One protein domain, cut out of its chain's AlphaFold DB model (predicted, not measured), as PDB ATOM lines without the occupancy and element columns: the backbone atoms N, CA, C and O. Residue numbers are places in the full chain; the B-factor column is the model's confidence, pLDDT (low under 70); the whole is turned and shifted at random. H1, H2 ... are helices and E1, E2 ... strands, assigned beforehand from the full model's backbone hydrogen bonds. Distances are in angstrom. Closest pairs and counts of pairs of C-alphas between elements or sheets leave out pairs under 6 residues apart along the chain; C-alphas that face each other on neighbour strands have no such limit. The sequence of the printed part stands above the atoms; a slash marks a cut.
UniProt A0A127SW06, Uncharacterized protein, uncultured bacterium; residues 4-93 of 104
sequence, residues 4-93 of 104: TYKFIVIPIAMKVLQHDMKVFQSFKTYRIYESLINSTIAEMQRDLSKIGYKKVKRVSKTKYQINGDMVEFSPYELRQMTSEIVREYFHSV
ATOM      1  N   THR A   4     -40.890  -5.344   8.544       93.19
ATOM      2  CA  THR A   4     -41.213  -5.376   7.113       93.19
ATOM      3  C   THR A   4     -39.971  -5.673   6.284       93.19
ATOM      4  O   THR A   4     -40.007  -6.507   5.381       93.19
ATOM      5  N   TYR A   5     -38.853  -5.023   6.604       93.69
ATOM      6  CA  TYR A   5     -37.581  -5.275   5.941       93.69
ATOM      7  C   TYR A   5     -37.002  -6.620   6.360       93.69
ATOM      8  O   TYR A   5     -36.585  -7.368   5.479       93.69
ATOM      9  N   LYS A   6     -37.090  -7.004   7.643       94.81
ATOM     10  CA  LYS A   6     -36.728  -8.356   8.107       94.81
ATOM     11  C   LYS A   6     -37.481  -9.444   7.321       94.81
ATOM     12  O   LYS A   6     -36.852 -10.397   6.871       94.81
ATOM     13  N   PHE A   7     -38.775  -9.262   7.044       95.00
ATOM     14  CA  PHE A   7     -39.584 -10.182   6.230       95.00
ATOM     15  C   PHE A   7     -39.078 -10.329   4.783       95.00
ATOM     16  O   PHE A   7     -39.225 -11.387   4.174       95.00
ATOM     17  N   ILE A   8     -38.451  -9.287   4.229       94.81
ATOM     18  CA  ILE A   8     -37.821  -9.325   2.902       94.81
ATOM     19  C   ILE A   8     -36.444  -9.988   2.971       94.81
ATOM     20  O   ILE A   8     -36.127 -10.839   2.134       94.81
ATOM     21  N   VAL A   9     -35.610  -9.589   3.935       96.56
ATOM     22  CA  VAL A   9     -34.176  -9.911   3.917       96.56
ATOM     23  C   VAL A   9     -33.829 -11.226   4.592       96.56
ATOM     24  O   VAL A   9     -32.894 -11.878   4.137       96.56
ATOM     25  N   ILE A  10     -34.585 -11.681   5.596       96.44
ATOM     26  CA  ILE A  10     -34.339 -12.979   6.246       96.44
ATOM     27  C   ILE A  10     -34.373 -14.132   5.220       96.44
ATOM     28  O   ILE A  10     -33.424 -14.916   5.175       96.44
ATOM     29  N   PRO A  11     -35.369 -14.229   4.312       95.44
ATOM     30  CA  PRO A  11     -35.355 -15.231   3.242       95.44
ATOM     31  C   PRO A  11     -34.140 -15.162   2.312       95.44
ATOM     32  O   PRO A  11     -33.724 -16.185   1.766       95.44
ATOM     33  N   ILE A  12     -33.587 -13.968   2.091       96.25
ATOM     34  CA  ILE A  12     -32.392 -13.776   1.264       96.25
ATOM     35  C   ILE A  12     -31.157 -14.242   2.038       96.25
ATOM     36  O   ILE A  12     -30.382 -15.038   1.511       96.25
ATOM     37  N   ALA A  13     -31.021 -13.817   3.294       97.50
ATOM     38  CA  ALA A  13     -29.943 -14.201   4.198       97.50
ATOM     39  C   ALA A  13     -29.848 -15.721   4.364       97.50
ATOM     40  O   ALA A  13     -28.777 -16.288   4.165       97.50
ATOM     41  N   MET A  14     -30.970 -16.406   4.606       97.56
ATOM     42  CA  MET A  14     -30.989 -17.870   4.699       97.56
ATOM     43  C   MET A  14     -30.476 -18.541   3.419       97.56
ATOM     44  O   MET A  14     -29.722 -19.506   3.496       97.56
ATOM     45  N   LYS A  15     -30.836 -18.028   2.234       96.44
ATOM     46  CA  LYS A  15     -30.342 -18.572   0.955       96.44
ATOM     47  C   LYS A  15     -28.843 -18.356   0.773       96.44
ATOM     48  O   LYS A  15     -28.178 -19.245   0.248       96.44
ATOM     49  N   VAL A  16     -28.328 -17.199   1.192       95.69
ATOM     50  CA  VAL A  16     -26.886 -16.910   1.190       95.69
ATOM     51  C   VAL A  16     -26.163 -17.891   2.110       95.69
ATOM     52  O   VAL A  16     -25.286 -18.608   1.649       95.69
ATOM     53  N   LEU A  17     -26.617 -18.038   3.355       95.31
ATOM     54  CA  LEU A  17     -26.020 -18.962   4.320       95.31
ATOM     55  C   LEU A  17     -26.061 -20.427   3.852       95.31
ATOM     56  O   LEU A  17     -25.084 -21.157   4.002       95.31
ATOM     57  N   GLN A  18     -27.162 -20.862   3.233       94.31
ATOM     58  CA  GLN A  18     -27.270 -22.201   2.636       94.31
ATOM     59  C   GLN A  18     -26.292 -22.411   1.477       94.31
ATOM     60  O   GLN A  18     -25.780 -23.517   1.296       94.31
ATOM     61  N   HIS A  19     -26.065 -21.380   0.662       93.06
ATOM     62  CA  HIS A  19     -25.074 -21.428  -0.405       93.06
ATOM     63  C   HIS A  19     -23.658 -21.495   0.177       93.06
ATOM     64  O   HIS A  19     -22.885 -22.373  -0.205       93.06
ATOM     65  N   ASP A  20     -23.347 -20.636   1.145       90.31
ATOM     66  CA  ASP A  20     -22.040 -20.582   1.799       90.31
ATOM     67  C   ASP A  20     -21.706 -21.906   2.488       90.31
ATOM     68  O   ASP A  20     -20.600 -22.420   2.339       90.31
ATOM     69  N   MET A  21     -22.685 -22.542   3.138       90.50
ATOM     70  CA  MET A  21     -22.519 -23.871   3.726       90.50
ATOM     71  C   MET A  21     -22.056 -24.912   2.697       90.50
ATOM     72  O   MET A  21     -21.158 -25.697   2.991       90.50
ATOM     73  N   LYS A  22     -22.608 -24.902   1.474       88.88
ATOM     74  CA  LYS A  22     -22.179 -25.818   0.399       88.88
ATOM     75  C   LYS A  22     -20.740 -25.557  -0.039       88.88
ATOM     76  O   LYS A  22     -20.019 -26.499  -0.344       88.88
ATOM     77  N   VAL A  23     -20.314 -24.296  -0.057       87.44
ATOM     78  CA  VAL A  23     -18.924 -23.928  -0.372       87.44
ATOM     79  C   VAL A  23     -17.983 -24.402   0.744       87.44
ATOM     80  O   VAL A  23     -16.944 -25.010   0.473       87.44
ATOM     81  N   PHE A  24     -18.379 -24.196   2.003       84.19
ATOM     82  CA  PHE A  24     -17.583 -24.538   3.182       84.19
ATOM     83  C   PHE A  24     -17.421 -26.039   3.422       84.19
ATOM     84  O   PHE A  24     -16.438 -26.424   4.048       84.19
ATOM     85  N   GLN A  25     -18.304 -26.891   2.890       83.75
ATOM     86  CA  GLN A  25     -18.184 -28.356   2.977       83.75
ATOM     87  C   GLN A  25     -16.851 -28.903   2.438       83.75
ATOM     88  O   GLN A  25     -16.433 -29.989   2.829       83.75
ATOM     89  N   SER A  26     -16.159 -28.152   1.577       85.00
ATOM     90  CA  SER A  26     -14.829 -28.514   1.076       85.00
ATOM     91  C   SER A  26     -13.697 -28.346   2.106       85.00
ATOM     92  O   SER A  26     -12.607 -28.889   1.916       85.00
ATOM     93  N   PHE A  27     -13.919 -27.624   3.209       84.12
ATOM     94  CA  PHE A  27     -12.888 -27.338   4.206       84.12
ATOM     95  C   PHE A  27     -12.862 -28.359   5.339       84.12
ATOM     96  O   PHE A  27     -13.891 -28.780   5.848       84.12
ATOM     97  N   LYS A  28     -11.666 -28.690   5.841       79.62
ATOM     98  CA  LYS A  28     -11.495 -29.630   6.969       79.62
ATOM     99  C   LYS A  28     -12.223 -29.194   8.250       79.62
ATOM    100  O   LYS A  28     -12.572 -30.030   9.076       79.62
ATOM    101  N   THR A  29     -12.461 -27.895   8.409       78.75
ATOM    102  CA  THR A  29     -13.106 -27.274   9.574       78.75
ATOM    103  C   THR A  29     -14.607 -27.051   9.389       78.75
ATOM    104  O   THR A  29     -15.235 -26.458  10.266       78.75
ATOM    105  N   TYR A  30     -15.209 -27.529   8.288       83.12
ATOM    106  CA  TYR A  30     -16.602 -27.231   7.932       83.12
ATOM    107  C   TYR A  30     -17.595 -27.515   9.064       83.12
ATOM    108  O   TYR A  30     -18.539 -26.759   9.246       83.12
ATOM    109  N   ARG A  31     -17.351 -28.560   9.867       79.06
ATOM    110  CA  ARG A  31     -18.230 -28.983  10.970       79.06
ATOM    111  C   ARG A  31     -18.425 -27.909  12.044       79.06
ATOM    112  O   ARG A  31     -19.496 -27.833  12.634       79.06
ATOM    113  N   ILE A  32     -17.407 -27.080  12.287       75.88
ATOM    114  CA  ILE A  32     -17.481 -25.977  13.259       75.88
ATOM    115  C   ILE A  32     -18.465 -24.916  12.748       75.88
ATOM    116  O   ILE A  32     -19.338 -24.460  13.482       75.88
ATOM    117  N   TYR A  33     -18.360 -24.579  11.463       82.38
ATOM    118  CA  TYR A  33     -19.215 -23.590  10.808       82.38
ATOM    119  C   TYR A  33     -20.620 -24.122  10.519       82.38
ATOM    120  O   TYR A  33     -21.578 -23.358  10.544       82.38
ATOM    121  N   GLU A  34     -20.759 -25.427  10.283       88.44
ATOM    122  CA  GLU A  34     -22.037 -26.091  10.034       88.44
ATOM    123  C   GLU A  34     -22.995 -25.913  11.215       88.44
ATOM    124  O   GLU A  34     -24.150 -25.551  11.000       88.44
ATOM    125  N   SER A  35     -22.527 -26.107  12.456       87.00
ATOM    126  CA  SER A  35     -23.377 -25.911  13.640       87.00
ATOM    127  C   SER A  35     -23.839 -24.457  13.758       87.00
ATOM    128  O   SER A  35     -25.036 -24.198  13.869       87.00
ATOM    129  N   LEU A  36     -22.912 -23.499  13.629       88.75
ATOM    130  CA  LEU A  36     -23.226 -22.069  13.680       88.75
ATOM    131  C   LEU A  36     -24.239 -21.670  12.598       88.75
ATOM    132  O   LEU A  36     -25.257 -21.052  12.909       88.75
ATOM    133  N   ILE A  37     -23.993 -22.036  11.338       92.38
ATOM    134  CA  ILE A  37     -24.874 -21.692  10.215       92.38
ATOM    135  C   ILE A  37     -26.260 -22.320  10.401       92.38
ATOM    136  O   ILE A  37     -27.262 -21.632  10.210       92.38
ATOM    137  N   ASN A  38     -26.337 -23.589  10.809       92.19
ATOM    138  CA  ASN A  38     -27.616 -24.263  11.019       92.19
ATOM    139  C   ASN A  38     -28.414 -23.639  12.166       92.19
ATOM    140  O   ASN A  38     -29.600 -23.363  11.985       92.19
ATOM    141  N   SER A  39     -27.778 -23.355  13.306       92.31
ATOM    142  CA  SER A  39     -28.435 -22.671  14.426       92.31
ATOM    143  C   SER A  39     -28.903 -21.268  14.031       92.31
ATOM    144  O   SER A  39     -30.013 -20.862  14.366       92.31
ATOM    145  N   THR A  40     -28.107 -20.561  13.228       94.62
ATOM    146  CA  THR A  40     -28.455 -19.235  12.700       94.62
ATOM    147  C   THR A  40     -29.670 -19.290  11.782       94.62
ATOM    148  O   THR A  40     -30.605 -18.507  11.945       94.62
ATOM    149  N   ILE A  41     -29.697 -20.231  10.835       95.94
ATOM    150  CA  ILE A  41     -30.846 -20.428   9.942       95.94
ATOM    151  C   ILE A  41     -32.091 -20.810  10.749       95.94
ATOM    152  O   ILE A  41     -33.170 -20.296  10.462       95.94
ATOM    153  N   ALA A  42     -31.958 -21.676  11.755       94.88
ATOM    154  CA  ALA A  42     -33.075 -22.067  12.608       94.88
ATOM    155  C   ALA A  42     -33.658 -20.861  13.361       94.88
ATOM    156  O   ALA A  42     -34.878 -20.686  13.380       94.88
ATOM    157  N   GLU A  43     -32.813 -19.987  13.912       95.19
ATOM    158  CA  GLU A  43     -33.276 -18.771  14.587       95.19
ATOM    159  C   GLU A  43     -33.943 -17.794  13.618       95.19
ATOM    160  O   GLU A  43     -35.042 -17.312  13.888       95.19
ATOM    161  N   MET A  44     -33.353 -17.589  12.437       96.25
ATOM    162  CA  MET A  44     -33.959 -16.794  11.366       96.25
ATOM    163  C   MET A  44     -35.342 -17.321  10.960       96.25
ATOM    164  O   MET A  44     -36.260 -16.532  10.732       96.25
ATOM    165  N   GLN A  45     -35.521 -18.642  10.874       95.19
ATOM    166  CA  GLN A  45     -36.818 -19.258  10.571       95.19
ATOM    167  C   GLN A  45     -37.835 -19.032  11.693       95.19
ATOM    168  O   GLN A  45     -38.980 -18.662  11.410       95.19
ATOM    169  N   ARG A  46     -37.425 -19.220  12.956       94.56
ATOM    170  CA  ARG A  46     -38.266 -18.952  14.132       94.56
ATOM    171  C   ARG A  46     -38.727 -17.500  14.143       94.56
ATOM    172  O   ARG A  46     -39.928 -17.250  14.223       94.56
ATOM    173  N   ASP A  47     -37.822 -16.549  13.990       94.12
ATOM    174  CA  ASP A  47     -38.175 -15.132  13.995       94.12
ATOM    175  C   ASP A  47     -39.016 -14.726  12.786       94.12
ATOM    176  O   ASP A  47     -40.002 -14.007  12.951       94.12
ATOM    177  N   LEU A  48     -38.733 -15.254  11.592       94.31
ATOM    178  CA  LEU A  48     -39.589 -15.022  10.427       94.31
ATOM    179  C   LEU A  48     -41.029 -15.501  10.673       94.31
ATOM    180  O   LEU A  48     -41.975 -14.823  10.272       94.31
ATOM    181  N   SER A  49     -41.207 -16.633  11.361       92.88
ATOM    182  CA  SER A  49     -42.540 -17.121  11.741       92.88
ATOM    183  C   SER A  49     -43.243 -16.219  12.761       92.88
ATOM    184  O   SER A  49     -44.451 -16.010  12.641       92.88
ATOM    185  N   LYS A  50     -42.502 -15.621  13.708       93.31
ATOM    186  CA  LYS A  50     -43.041 -14.675  14.704       93.31
ATOM    187  C   LYS A  50     -43.447 -13.342  14.075       93.31
ATOM    188  O   LYS A  50     -44.453 -12.766  14.475       93.31
ATOM    189  N   ILE A  51     -42.690 -12.866  13.081       90.44
ATOM    190  CA  ILE A  51     -43.009 -11.649  12.310       90.44
ATOM    191  C   ILE A  51     -44.394 -11.770  11.648       90.44
ATOM    192  O   ILE A  51     -45.092 -10.763  11.469       90.44
ATOM    193  N   GLY A  52     -44.800 -13.000  11.314       80.69
ATOM    194  CA  GLY A  52     -46.083 -13.307  10.699       80.69
ATOM    195  C   GLY A  52     -46.178 -12.818   9.255       80.69
ATOM    196  O   GLY A  52     -45.232 -12.283   8.673       80.69
ATOM    197  N   TYR A  53     -47.348 -13.011   8.645       81.19
ATOM    198  CA  TYR A  53     -47.592 -12.515   7.294       81.19
ATOM    199  C   TYR A  53     -47.570 -10.983   7.275       81.19
ATOM    200  O   TYR A  53     -48.374 -10.324   7.939       81.19
ATOM    201  N   LYS A  54     -46.685 -10.405   6.463       83.94
ATOM    202  CA  LYS A  54     -46.729  -8.983   6.111       83.94
ATOM    203  C   LYS A  54     -47.370  -8.823   4.736       83.94
ATOM    204  O   LYS A  54     -47.224  -9.691   3.879       83.94
ATOM    205  N   LYS A  55     -48.020  -7.677   4.493       85.62
ATOM    206  CA  LYS A  55     -48.506  -7.259   3.161       85.62
ATOM    207  C   LYS A  55     -47.328  -6.881   2.247       85.62
ATOM    208  O   LYS A  55     -47.234  -5.757   1.762       85.62
ATOM    209  N   VAL A  56     -46.400  -7.815   2.071       91.00
ATOM    210  CA  VAL A  56     -45.189  -7.694   1.268       91.00
ATOM    211  C   VAL A  56     -45.263  -8.738   0.166       91.00
ATOM    212  O   VAL A  56     -45.321  -9.938   0.432       91.00
ATOM    213  N   LYS A  57     -45.239  -8.287  -1.085       91.88
ATOM    214  CA  LYS A  57     -45.217  -9.153  -2.265       91.88
ATOM    215  C   LYS A  57     -43.985  -8.836  -3.093       91.88
ATOM    216  O   LYS A  57     -43.758  -7.691  -3.473       91.88
ATOM    217  N   ARG A  58     -43.191  -9.855  -3.414       93.44
ATOM    218  CA  ARG A  58     -42.085  -9.698  -4.360       93.44
ATOM    219  C   ARG A  58     -42.641  -9.590  -5.780       93.44
ATOM    220  O   ARG A  58     -43.367 -10.478  -6.216       93.44
ATOM    221  N   VAL A  59     -42.285  -8.521  -6.487       95.56
ATOM    222  CA  VAL A  59     -42.705  -8.272  -7.877       95.56
ATOM    223  C   VAL A  59     -41.587  -8.636  -8.852       95.56
ATOM    224  O   VAL A  59     -41.842  -9.230  -9.894       95.56
ATOM    225  N   SER A  60     -40.334  -8.334  -8.507       94.00
ATOM    226  CA  SER A  60     -39.160  -8.722  -9.298       94.00
ATOM    227  C   SER A  60     -37.946  -8.988  -8.398       94.00
ATOM    228  O   SER A  60     -38.073  -9.130  -7.179       94.00
ATOM    229  N   LYS A  61     -36.739  -9.088  -8.973       91.69
ATOM    230  CA  LYS A  61     -35.513  -9.315  -8.194       91.69
ATOM    231  C   LYS A  61     -35.293  -8.238  -7.125       91.69
ATOM    232  O   LYS A  61     -34.937  -8.600  -6.004       91.69
ATOM    233  N   THR A  62     -35.551  -6.982  -7.477       94.88
ATOM    234  CA  THR A  62     -35.305  -5.772  -6.679       94.88
ATOM    235  C   THR A  62     -36.576  -5.016  -6.291       94.88
ATOM    236  O   THR A  62     -36.520  -4.146  -5.429       94.88
ATOM    237  N   LYS A  63     -37.725  -5.347  -6.899       96.44
ATOM    238  CA  LYS A  63     -38.998  -4.646  -6.685       96.44
ATOM    239  C   LYS A  63     -39.934  -5.427  -5.776       96.44
ATOM    240  O   LYS A  63     -40.180  -6.618  -6.001       96.44
ATOM    241  N   TYR A  64     -40.510  -4.727  -4.810       96.06
ATOM    242  CA  TYR A  64     -41.460  -5.249  -3.837       96.06
ATOM    243  C   TYR A  64     -42.663  -4.317  -3.747       96.06
ATOM    244  O   TYR A  64     -42.527  -3.106  -3.856       96.06
ATOM    245  N   GLN A  65     -43.838  -4.891  -3.528       95.94
ATOM    246  CA  GLN A  65     -45.014  -4.153  -3.108       95.94
ATOM    247  C   GLN A  65     -45.137  -4.291  -1.592       95.94
ATOM    248  O   GLN A  65     -45.227  -5.415  -1.095       95.94
ATOM    249  N   ILE A  66     -45.115  -3.180  -0.866       94.19
ATOM    250  CA  ILE A  66     -45.117  -3.119   0.596       94.19
ATOM    251  C   ILE A  66     -46.305  -2.264   1.024       94.19
ATOM    252  O   ILE A  66     -46.353  -1.080   0.721       94.19
ATOM    253  N   ASN A  67     -47.279  -2.860   1.712       90.62
ATOM    254  CA  ASN A  67     -48.507  -2.180   2.153       90.62
ATOM    255  C   ASN A  67     -49.304  -1.486   1.028       90.62
ATOM    256  O   ASN A  67     -50.107  -0.604   1.300       90.62
ATOM    257  N   GLY A  68     -49.130  -1.929  -0.220       90.19
ATOM    258  CA  GLY A  68     -49.763  -1.339  -1.402       90.19
ATOM    259  C   GLY A  68     -48.797  -0.524  -2.259       90.19
ATOM    260  O   GLY A  68     -48.967  -0.508  -3.478       90.19
ATOM    261  N   ASP A  69     -47.736   0.016  -1.660       94.12
ATOM    262  CA  ASP A  69     -46.767   0.880  -2.330       94.12
ATOM    263  C   ASP A  69     -45.665   0.082  -3.023       94.12
ATOM    264  O   ASP A  69     -45.168  -0.922  -2.510       94.12
ATOM    265  N   MET A  70     -45.259   0.542  -4.205       96.56
ATOM    266  CA  MET A  70     -44.150  -0.048  -4.944       96.56
ATOM    267  C   MET A  70     -42.822   0.522  -4.452       96.56
ATOM    268  O   MET A  70     -42.573   1.718  -4.554       96.56
ATOM    269  N   VAL A  71     -41.950  -0.361  -3.975       96.62
ATOM    270  CA  VAL A  71     -40.604  -0.038  -3.501       96.62
ATOM    271  C   VAL A  71     -39.587  -0.794  -4.348       96.62
ATOM    272  O   VAL A  71     -39.665  -2.016  -4.510       96.62
ATOM    273  N   GLU A  72     -38.622  -0.070  -4.904       97.44
ATOM    274  CA  GLU A  72     -37.479  -0.637  -5.616       97.44
ATOM    275  C   GLU A  72     -36.219  -0.439  -4.782       97.44
ATOM    276  O   GLU A  72     -35.872   0.685  -4.437       97.44
ATOM    277  N   PHE A  73     -35.535  -1.540  -4.478       96.62
ATOM    278  CA  PHE A  73     -34.228  -1.507  -3.836       96.62
ATOM    279  C   PHE A  73     -33.137  -1.658  -4.885       96.62
ATOM    280  O   PHE A  73     -33.198  -2.537  -5.747       96.62
ATOM    281  N   SER A  74     -32.067  -0.894  -4.768       97.19
ATOM    282  CA  SER A  74     -30.840  -1.200  -5.481       97.19
ATOM    283  C   SER A  74     -30.275  -2.561  -5.030       97.19
ATOM    284  O   SER A  74     -30.450  -2.993  -3.882       97.19
ATOM    285  N   PRO A  75     -29.518  -3.254  -5.899       96.06
ATOM    286  CA  PRO A  75     -28.791  -4.455  -5.494       96.06
ATOM    287  C   PRO A  75     -27.832  -4.215  -4.320       96.06
ATOM    288  O   PRO A  75     -27.568  -5.131  -3.546       96.06
ATOM    289  N   TYR A  76     -27.290  -2.999  -4.193       96.94
ATOM    290  CA  TYR A  76     -26.408  -2.632  -3.090       96.94
ATOM    291  C   TYR A  76     -27.159  -2.588  -1.757       96.94
ATOM    292  O   TYR A  76     -26.702  -3.216  -0.806       96.94
ATOM    293  N   GLU A  77     -28.330  -1.952  -1.701       97.00
ATOM    294  CA  GLU A  77     -29.150  -1.887  -0.482       97.00
ATOM    295  C   GLU A  77     -29.562  -3.280  -0.007       97.00
ATOM    296  O   GLU A  77     -29.390  -3.605   1.167       97.00
ATOM    297  N   LEU A  78     -30.022  -4.148  -0.917       96.38
ATOM    298  CA  LEU A  78     -30.363  -5.529  -0.560       96.38
ATOM    299  C   LEU A  78     -29.160  -6.280   0.015       96.38
ATOM    300  O   LEU A  78     -29.312  -7.010   0.993       96.38
ATOM    301  N   ARG A  79     -27.963  -6.096  -0.556       96.75
ATOM    302  CA  ARG A  79     -26.734  -6.710  -0.031       96.75
ATOM    303  C   ARG A  79     -26.353  -6.166   1.340       96.75
ATOM    304  O   ARG A  79     -25.988  -6.967   2.197       96.75
ATOM    305  N   GLN A  80     -26.443  -4.855   1.555       97.69
ATOM    306  CA  GLN A  80     -26.129  -4.241   2.847       97.69
ATOM    307  C   GLN A  80     -27.077  -4.752   3.930       97.69
ATOM    308  O   GLN A  80     -26.614  -5.312   4.917       97.69
ATOM    309  N   MET A  81     -28.388  -4.699   3.685       97.19
ATOM    310  CA  MET A  81     -29.379  -5.204   4.639       97.19
ATOM    311  C   MET A  81     -29.226  -6.710   4.900       97.19
ATOM    312  O   MET A  81     -29.376  -7.165   6.030       97.19
ATOM    313  N   THR A  82     -28.898  -7.495   3.866       97.25
ATOM    314  CA  THR A  82     -28.630  -8.934   4.029       97.25
ATOM    315  C   THR A  82     -27.371  -9.175   4.866       97.25
ATOM    316  O   THR A  82     -27.350 -10.061   5.712       97.25
ATOM    317  N   SER A  83     -26.317  -8.386   4.664       96.69
ATOM    318  CA  SER A  83     -25.070  -8.522   5.428       96.69
ATOM    319  C   SER A  83     -25.264  -8.114   6.887       96.69
ATOM    320  O   SER A  83     -24.774  -8.789   7.790       96.69
ATOM    321  N   GLU A  84     -26.013  -7.034   7.118       96.56
ATOM    322  CA  GLU A  84     -26.376  -6.555   8.451       96.56
ATOM    323  C   GLU A  84     -27.183  -7.612   9.210       96.56
ATOM    324  O   GLU A  84     -26.810  -7.964  10.327       96.56
ATOM    325  N   ILE A  85     -28.223  -8.187   8.588       96.25
ATOM    326  CA  ILE A  85     -29.058  -9.186   9.262       96.25
ATOM    327  C   ILE A  85     -28.286 -10.483   9.527       96.25
ATOM    328  O   ILE A  85     -28.422 -11.060  10.597       96.25
ATOM    329  N   VAL A  86     -27.419 -10.935   8.614       95.81
ATOM    330  CA  VAL A  86     -26.569 -12.112   8.875       95.81
ATOM    331  C   VAL A  86     -25.660 -11.866  10.078       95.81
ATOM    332  O   VAL A  86     -25.566 -12.722  10.955       95.81
ATOM    333  N   ARG A  87     -25.030 -10.687  10.151       94.38
ATOM    334  CA  ARG A  87     -24.173 -10.315  11.283       94.38
ATOM    335  C   ARG A  87     -24.962 -10.254  12.593       94.38
ATOM    336  O   ARG A  87     -24.482 -10.789  13.587       94.38
ATOM    337  N   GLU A  88     -26.148  -9.643  12.592       94.31
ATOM    338  CA  GLU A  88     -27.038  -9.569  13.766       94.31
ATOM    339  C   GLU A  88     -27.294 -10.970  14.338       94.31
ATOM    340  O   GLU A  88     -27.056 -11.199  15.522       94.31
ATOM    341  N   TYR A  89     -27.677 -11.928  13.488       94.75
ATOM    342  CA  TYR A  89     -27.976 -13.289  13.940       94.75
ATOM    343  C   TYR A  89     -26.729 -14.088  14.340       94.75
ATOM    344  O   TYR A  89     -26.773 -14.834  15.311       94.75
ATOM    345  N   PHE A  90     -25.594 -13.925  13.658       91.44
ATOM    346  CA  PHE A  90     -24.351 -14.582  14.088       91.44
ATOM    347  C   PHE A  90     -23.891 -14.149  15.482       91.44
ATOM    348  O   PHE A  90     -23.248 -14.939  16.168       91.44
ATOM    349  N   HIS A  91     -24.217 -12.931  15.916       88.56
ATOM    350  CA  HIS A  91     -23.905 -12.472  17.269       88.56
ATOM    351  C   HIS A  91     -24.946 -12.880  18.318       88.56
ATOM    352  O   HIS A  91     -24.614 -12.879  19.501       88.56
ATOM    353  N   SER A  92     -26.180 -13.200  17.920       86.50
ATOM    354  CA  SER A  92     -27.263 -13.532  18.854       86.50
ATOM    355  C   SER A  92     -27.461 -15.031  19.078       86.50
ATOM    356  O   SER A  92     -28.133 -15.421  20.028       86.50
ATOM    357  N   VAL A  93     -26.916 -15.875  18.202       85.62
ATOM    358  CA  VAL A  93     -27.142 -17.320  18.245       85.62
ATOM    359  C   VAL A  93     -26.168 -17.985  19.210       85.62
ATOM    360  O   VAL A  93     -24.953 -17.961  19.015       85.62
TER     361      VAL A  93
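AT A GLANCE: This is residues 4 to 93 of the 104 residues of an uncharacterized protein of uncultured bacterium (UniProt A0A127SW06). A long helical hairpin, H1 and H2, is crossed by H3, with a small antiparallel sheet, order E1 E2 E3, beyond the hairpin's open end. Printed are 90 residues, mostly helix, in the order H1 H2 E1 E2 E3 H3. The whole is only just compact, close to loose, with radius of gyration of the C-alphas 14.4 A and spans of 48 by 26 by 18 A.

HOW THE PARTS SIT: H1, residues 4 to 24, and H2, residues 30 to 51, touch as a hairpin, at a shallow tilt of 17 degrees, opposite ways; their closest C-alphas, of Phe 24 and Tyr 30, are 5.5 A apart. E1, residues 56 to 58, E2, 63 to 66, and E3, 69 to 72, form a meander of two hairpins, each strand the antiparallel neighbour of the one before. Within hydrogen-bond range are N 57 and O 65, 2.9 A, and N 64 and O 71, 2.9 A. H1 only grazes this sheet, with residues 4 to 8. H3, residues 75 to 92, touches H1 with residues 78 to 86 alone, about perpendicular at 77 degrees; the closest C-alphas, of Ala 13 and Thr 82, are 5.4 A apart. Every O i to N i+4 pair is within range in H3, 15 of 17 in H1 and 17 of 18 in H2.

IN THESE COORDINATES: H1, 30.7 A long, begins at C-alpha 4 (-41.213, -5.376, 7.113); H3, 26.0 A, ends at C-alpha 92 (-27.263, -13.532, 18.854).

THE WHOLE: The printed part has no cut, its links are tight, and no printed residue is under 70 in pLDDT.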